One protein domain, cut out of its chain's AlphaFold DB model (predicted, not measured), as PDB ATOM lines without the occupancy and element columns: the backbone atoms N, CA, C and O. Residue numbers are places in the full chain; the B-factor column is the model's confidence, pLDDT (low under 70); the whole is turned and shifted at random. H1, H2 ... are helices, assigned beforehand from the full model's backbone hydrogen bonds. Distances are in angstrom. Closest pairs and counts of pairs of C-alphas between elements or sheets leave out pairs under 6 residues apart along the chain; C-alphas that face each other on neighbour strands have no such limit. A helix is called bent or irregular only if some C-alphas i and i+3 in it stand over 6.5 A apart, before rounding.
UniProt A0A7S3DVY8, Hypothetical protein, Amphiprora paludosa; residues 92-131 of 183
ATOM      1  N   GLU A  92       4.583   3.492 -32.543       56.97
ATOM      2  CA  GLU A  92       3.992   4.835 -32.409       56.97
ATOM      3  C   GLU A  92       2.717   5.070 -33.242       56.97
ATOM      4  O   GLU A  92       1.698   5.464 -32.660       56.97
ATOM      5  N   PRO A  93       2.683   4.814 -34.572       60.34
ATOM      6  CA  PRO A  93       1.482   5.097 -35.360       60.34
ATOM      7  C   PRO A  93       0.295   4.235 -34.930       60.34
ATOM      8  O   PRO A  93      -0.844   4.690 -34.976       60.34
ATOM      9  N   ARG A  94       0.543   3.013 -34.445       69.38
ATOM     10  CA  ARG A  94      -0.508   2.096 -33.992       69.38
ATOM     11  C   ARG A  94      -1.209   2.601 -32.731       69.38
ATOM     12  O   ARG A  94      -2.431   2.515 -32.654       69.38
ATOM     13  N   GLN A  95      -0.460   3.129 -31.762       74.75
ATOM     14  CA  GLN A  95      -1.035   3.657 -30.519       74.75
ATOM     15  C   GLN A  95      -1.859   4.918 -30.778       74.75
ATOM     16  O   GLN A  95      -3.003   4.997 -30.332       74.75
ATOM     17  N   LEU A  96      -1.318   5.849 -31.568       78.94
ATOM     18  CA  LEU A  96      -2.037   7.058 -31.964       78.94
ATOM     19  C   LEU A  96      -3.316   6.714 -32.738       78.94
ATOM     20  O   LEU A  96      -4.378   7.271 -32.468       78.94
ATOM     21  N   CYS A  97      -3.241   5.763 -33.671       80.69
ATOM     22  CA  CYS A  97      -4.413   5.309 -34.408       80.69
ATOM     23  C   CYS A  97      -5.446   4.616 -33.512       80.69
ATOM     24  O   CYS A  97      -6.635   4.836 -33.716       80.69
ATOM     25  N   ASP A  98      -5.034   3.818 -32.524       79.88
ATOM     26  CA  ASP A  98      -5.959   3.195 -31.567       79.88
ATOM     27  C   ASP A  98      -6.645   4.254 -30.690       79.88
ATOM     28  O   ASP A  98      -7.861   4.225 -30.517       79.88
ATOM     29  N   GLU A  99      -5.908   5.250 -30.198       83.69
ATOM     30  CA  GLU A  99      -6.479   6.351 -29.414       83.69
ATOM     31  C   GLU A  99      -7.458   7.209 -30.233       83.69
ATOM     32  O   GLU A  99      -8.584   7.485 -29.795       83.69
ATOM     33  N   LEU A 100      -7.074   7.579 -31.456       83.25
ATOM     34  CA  LEU A 100      -7.942   8.303 -32.385       83.25
ATOM     35  C   LEU A 100      -9.176   7.474 -32.749       83.25
ATOM     36  O   LEU A 100     -10.292   7.985 -32.736       83.25
ATOM     37  N   TYR A 101      -9.009   6.178 -33.013       83.25
ATOM     38  CA  TYR A 101     -10.121   5.286 -33.325       83.25
ATOM     39  C   TYR A 101     -11.077   5.117 -32.139       83.25
ATOM     40  O   TYR A 101     -12.293   5.082 -32.327       83.25
ATOM     41  N   ARG A 102     -10.560   5.042 -30.906       81.62
ATOM     42  CA  ARG A 102     -11.373   4.949 -29.680       81.62
ATOM     43  C   ARG A 102     -12.158   6.224 -29.390       81.62
ATOM     44  O   ARG A 102     -13.278   6.127 -28.894       81.62
ATOM     45  N   SER A 103     -11.587   7.390 -29.683       85.00
ATOM     46  CA  SER A 103     -12.223   8.696 -29.456       85.00
ATOM     47  C   SER A 103     -13.121   9.159 -30.610       85.00
ATOM     48  O   SER A 103     -13.960  10.042 -30.419       85.00
ATOM     49  N   ALA A 104     -12.991   8.557 -31.794       83.88
ATOM     50  CA  ALA A 104     -13.773   8.913 -32.967       83.88
ATOM     51  C   ALA A 104     -15.271   8.591 -32.820       83.88
ATOM     52  O   ALA A 104     -15.692   7.632 -32.169       83.88
ATOM     53  N   GLY A 105     -16.098   9.381 -33.508       83.69
ATOM     54  CA  GLY A 105     -17.504   9.055 -33.716       83.69
ATOM     55  C   GLY A 105     -17.641   7.853 -34.650       83.69
ATOM     56  O   GLY A 105     -17.284   7.942 -35.824       83.69
ATOM     57  N   LYS A 106     -18.176   6.743 -34.138       85.25
ATOM     58  CA  LYS A 106     -18.257   5.468 -34.858       85.25
ATOM     59  C   LYS A 106     -19.608   5.250 -35.538       85.25
ATOM     60  O   LYS A 106     -20.666   5.590 -34.996       85.25
ATOM     61  N   CYS A 107     -19.541   4.699 -36.746       85.62
ATOM     62  CA  CYS A 107     -20.681   4.193 -37.496       85.62
ATOM     63  C   CYS A 107     -20.275   2.895 -38.200       85.62
ATOM     64  O   CYS A 107     -19.972   2.869 -39.393       85.62
ATOM     65  N   GLU A 108     -20.160   1.839 -37.407       83.56
ATOM     66  CA  GLU A 108     -19.544   0.559 -37.752       83.56
ATOM     67  C   GLU A 108     -20.547  -0.454 -38.345       83.56
ATOM     68  O   GLU A 108     -20.314  -1.657 -38.289       83.56
ATOM     69  N   THR A 109     -21.632   0.002 -38.988       80.75
ATOM     70  CA  THR A 109     -22.754  -0.856 -39.430       80.75
ATOM     71  C   THR A 109     -22.308  -1.967 -40.387       80.75
ATOM     72  O   THR A 109     -22.964  -2.999 -40.513       80.75
ATOM     73  N   TYR A 110     -21.204  -1.727 -41.100       76.12
ATOM     74  CA  TYR A 110     -20.607  -2.638 -42.076       76.12
ATOM     75  C   TYR A 110     -19.267  -3.220 -41.615       76.12
ATOM     76  O   TYR A 110     -18.611  -3.919 -42.391       76.12
ATOM     77  N   LEU A 111     -18.836  -2.930 -40.385       75.88
ATOM     78  CA  LEU A 111     -17.673  -3.571 -39.795       75.88
ATOM     79  C   LEU A 111     -18.093  -5.005 -39.460       75.88
ATOM     80  O   LEU A 111     -18.867  -5.239 -38.538       75.88
ATOM     81  N   GLY A 112     -17.691  -5.949 -40.315       62.06
ATOM     82  CA  GLY A 112     -18.179  -7.324 -40.261       62.06
ATOM     83  C   GLY A 112     -17.976  -7.968 -38.887       62.06
ATOM     84  O   GLY A 112     -16.959  -7.741 -38.231       62.06
ATOM     85  N   GLU A 113     -18.913  -8.838 -38.497       60.56
ATOM     86  CA  GLU A 113     -18.891  -9.617 -37.242       60.56
ATOM     87  C   GLU A 113     -17.572 -10.389 -37.017       60.56
ATOM     88  O   GLU A 113     -17.258 -10.809 -35.906       60.56
ATOM     89  N   THR A 114     -16.771 -10.564 -38.071       56.31
ATOM     90  CA  THR A 114     -15.491 -11.281 -38.080       56.31
ATOM     91  C   THR A 114     -14.404 -10.630 -37.218       56.31
ATOM     92  O   THR A 114     -13.454 -11.316 -36.852       56.31
ATOM     93  N   LEU A 115     -14.522  -9.342 -36.873       61.16
ATOM     94  CA  LEU A 115     -13.546  -8.646 -36.021       61.16
ATOM     95  C   LEU A 115     -13.800  -8.813 -34.511       61.16
ATOM     96  O   LEU A 115     -13.013  -8.309 -33.716       61.16
ATOM     97  N   GLY A 116     -14.858  -9.528 -34.100       56.38
ATOM     98  CA  GLY A 116     -15.091  -9.918 -32.699       56.38
ATOM     99  C   GLY A 116     -15.264  -8.762 -31.700       56.38
ATOM    100  O   GLY A 116     -15.262  -9.005 -30.495       56.38
ATOM    101  N   GLY A 117     -15.388  -7.525 -32.184       63.25
ATOM    102  CA  GLY A 117     -15.575  -6.322 -31.379       63.25
ATOM    103  C   GLY A 117     -17.037  -5.884 -31.316       63.25
ATOM    104  O   GLY A 117     -17.817  -6.147 -32.232       63.25
ATOM    105  N   ASP A 118     -17.396  -5.195 -30.234       72.44
ATOM    106  CA  ASP A 118     -18.709  -4.571 -30.078       72.44
ATOM    107  C   ASP A 118     -18.902  -3.472 -31.136       72.44
ATOM    108  O   ASP A 118     -18.192  -2.466 -31.135       72.44
ATOM    109  N   ILE A 119     -19.873  -3.663 -32.033       81.06
ATOM    110  CA  ILE A 119     -20.223  -2.697 -33.084       81.06
ATOM    111  C   ILE A 119     -20.752  -1.408 -32.440       81.06
ATOM    112  O   ILE A 119     -21.712  -1.437 -31.665       81.06
ATOM    113  N   ASN A 120     -20.166  -0.262 -32.793       79.69
ATOM    114  CA  ASN A 120     -20.569   1.044 -32.284       79.69
ATOM    115  C   ASN A 120     -21.215   1.925 -33.370       79.69
ATOM    116  O   ASN A 120     -20.582   2.359 -34.333       79.69
ATOM    117  N   GLU A 121     -22.493   2.244 -33.153       84.81
ATOM    118  CA  GLU A 121     -23.350   3.006 -34.073       84.81
ATOM    119  C   GLU A 121     -23.677   4.426 -33.573       84.81
ATOM    120  O   GLU A 121     -24.509   5.129 -34.157       84.81
ATOM    121  N   ASN A 122     -23.066   4.871 -32.471       84.38
ATOM    122  CA  ASN A 122     -23.503   6.072 -31.752       84.38
ATOM    123  C   ASN A 122     -23.398   7.357 -32.585       84.38
ATOM    124  O   ASN A 122     -24.191   8.282 -32.393       84.38
ATOM    125  N   ALA A 123     -22.466   7.423 -33.538       84.38
ATOM    126  CA  ALA A 123     -22.300   8.582 -34.409       84.38
ATOM    127  C   ALA A 123     -22.992   8.428 -35.771       84.38
ATOM    128  O   ALA A 123     -22.960   9.365 -36.570       84.38
ATOM    129  N   CYS A 124     -23.674   7.313 -36.056       83.19
ATOM    130  CA  CYS A 124     -24.305   7.099 -37.362       83.19
ATOM    131  C   CYS A 124     -25.346   8.158 -37.719       83.19
ATOM    132  O   CYS A 124     -25.425   8.590 -38.868       83.19
ATOM    133  N   ASN A 125     -26.152   8.593 -36.748       81.94
ATOM    134  CA  ASN A 125     -27.150   9.638 -36.983       81.94
ATOM    135  C   ASN A 125     -26.487  10.991 -37.256       81.94
ATOM    136  O   ASN A 125     -26.934  11.725 -38.135       81.94
ATOM    137  N   TYR A 126     -25.390  11.281 -36.554       79.88
ATOM    138  CA  TYR A 126     -24.586  12.477 -36.774       79.88
ATOM    139  C   TYR A 126     -23.964  12.449 -38.180       79.88
ATOM    140  O   TYR A 126     -24.224  13.347 -38.974       79.88
ATOM    141  N   MET A 127     -23.282  11.367 -38.570       73.56
ATOM    142  CA  MET A 127     -22.692  11.215 -39.910       73.56
ATOM    143  C   MET A 127     -23.728  11.248 -41.044       73.56
ATOM    144  O   MET A 127     -23.474  11.828 -42.099       73.56
ATOM    145  N   LYS A 128     -24.921  10.670 -40.842       74.75
ATOM    146  CA  LYS A 128     -26.039  10.786 -41.797       74.75
ATOM    147  C   LYS A 128     -26.561  12.222 -41.893       74.75
ATOM    148  O   LYS A 128     -26.954  12.636 -42.980       74.75
ATOM    149  N   GLY A 129     -26.551  12.964 -40.785       65.25
ATOM    150  CA  GLY A 129     -26.986  14.359 -40.705       65.25
ATOM    151  C   GLY A 129     -26.006  15.357 -41.328       65.25
ATOM    152  O   GLY A 129     -26.450  16.317 -41.949       65.25
ATOM    153  N   ILE A 130     -24.692  15.112 -41.240       64.62
ATOM    154  CA  ILE A 130     -23.652  15.971 -41.847       64.62
ATOM    155  C   ILE A 130     -23.255  15.476 -43.241       64.62
ATOM    156  O   ILE A 130     -22.182  15.827 -43.729       64.62
ATOM    157  N   LYS A 131     -24.081  14.659 -43.914       50.28
ATOM    158  CA  LYS A 131     -23.865  14.347 -45.332       50.28
ATOM    159  C   LYS A 131     -23.889  15.655 -46.135       50.28
ATOM    160  O   LYS A 131     -24.916  16.053 -46.677       50.28
TER     161      LYS A 131
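What this domain is: This is residues 92 to 131 of the 183 residues of the protein "Hypothetical protein" of Amphiprora paludosa (UniProt A0A7S3DVY8). A helix, H1, sticks out as an arm at one end of the long axis, a short helix, H2, sits at the other end, and between them residues 104 to 123 make a long loop that swings out to one side and folds back. The tip of this loop, residues 112 to 117, also sticks out. The printed part has 40 residues, with two named helices in the order H1, H2 and no named strand; its class is all helix, though only 18 of the 40 residues are in named elements. It is loose, with a radius of gyration of the C-alphas of 11.6 A, and flat, spanning 33 by 24 by 13 A.

Where its parts are: H1 is residues 92 to 103, 16.9 A from first to last C-alpha, and begins at C-alpha 92, (3.992, 4.835, -32.409). After it come residues 104 to 123, with C-alpha 114 in the loop's tip at (-15.491, -11.281, -38.080). H2 is residues 124 to 129, 8.4 A long, and ends at C-alpha 129, (-26.986, 14.359, -40.705).

How they stand to each other: H1 stands free: its residues 92 to 103 have no C-alpha 8 or more residues away along the chain within 10 A. The 20 residues between H1 and H2 form a long link, whose residues 112 to 117 stand free by the same measure. H1 and H2 are apart, with no C-alpha of the one within 8 A of the other. In both H1 and H2 every O i to N i+4 pair is within hydrogen-bond range. Neither helix is bent.

The domain as a whole: The C-alphas of Glu 92 and Gly 129, 33.5 A apart, are the two farthest apart. The printed part has no cut. The mean pLDDT of the printed part is 74.8, and the model's confidence is under 70 at residues 92 to 94, 112 to 117 and 129 to 131.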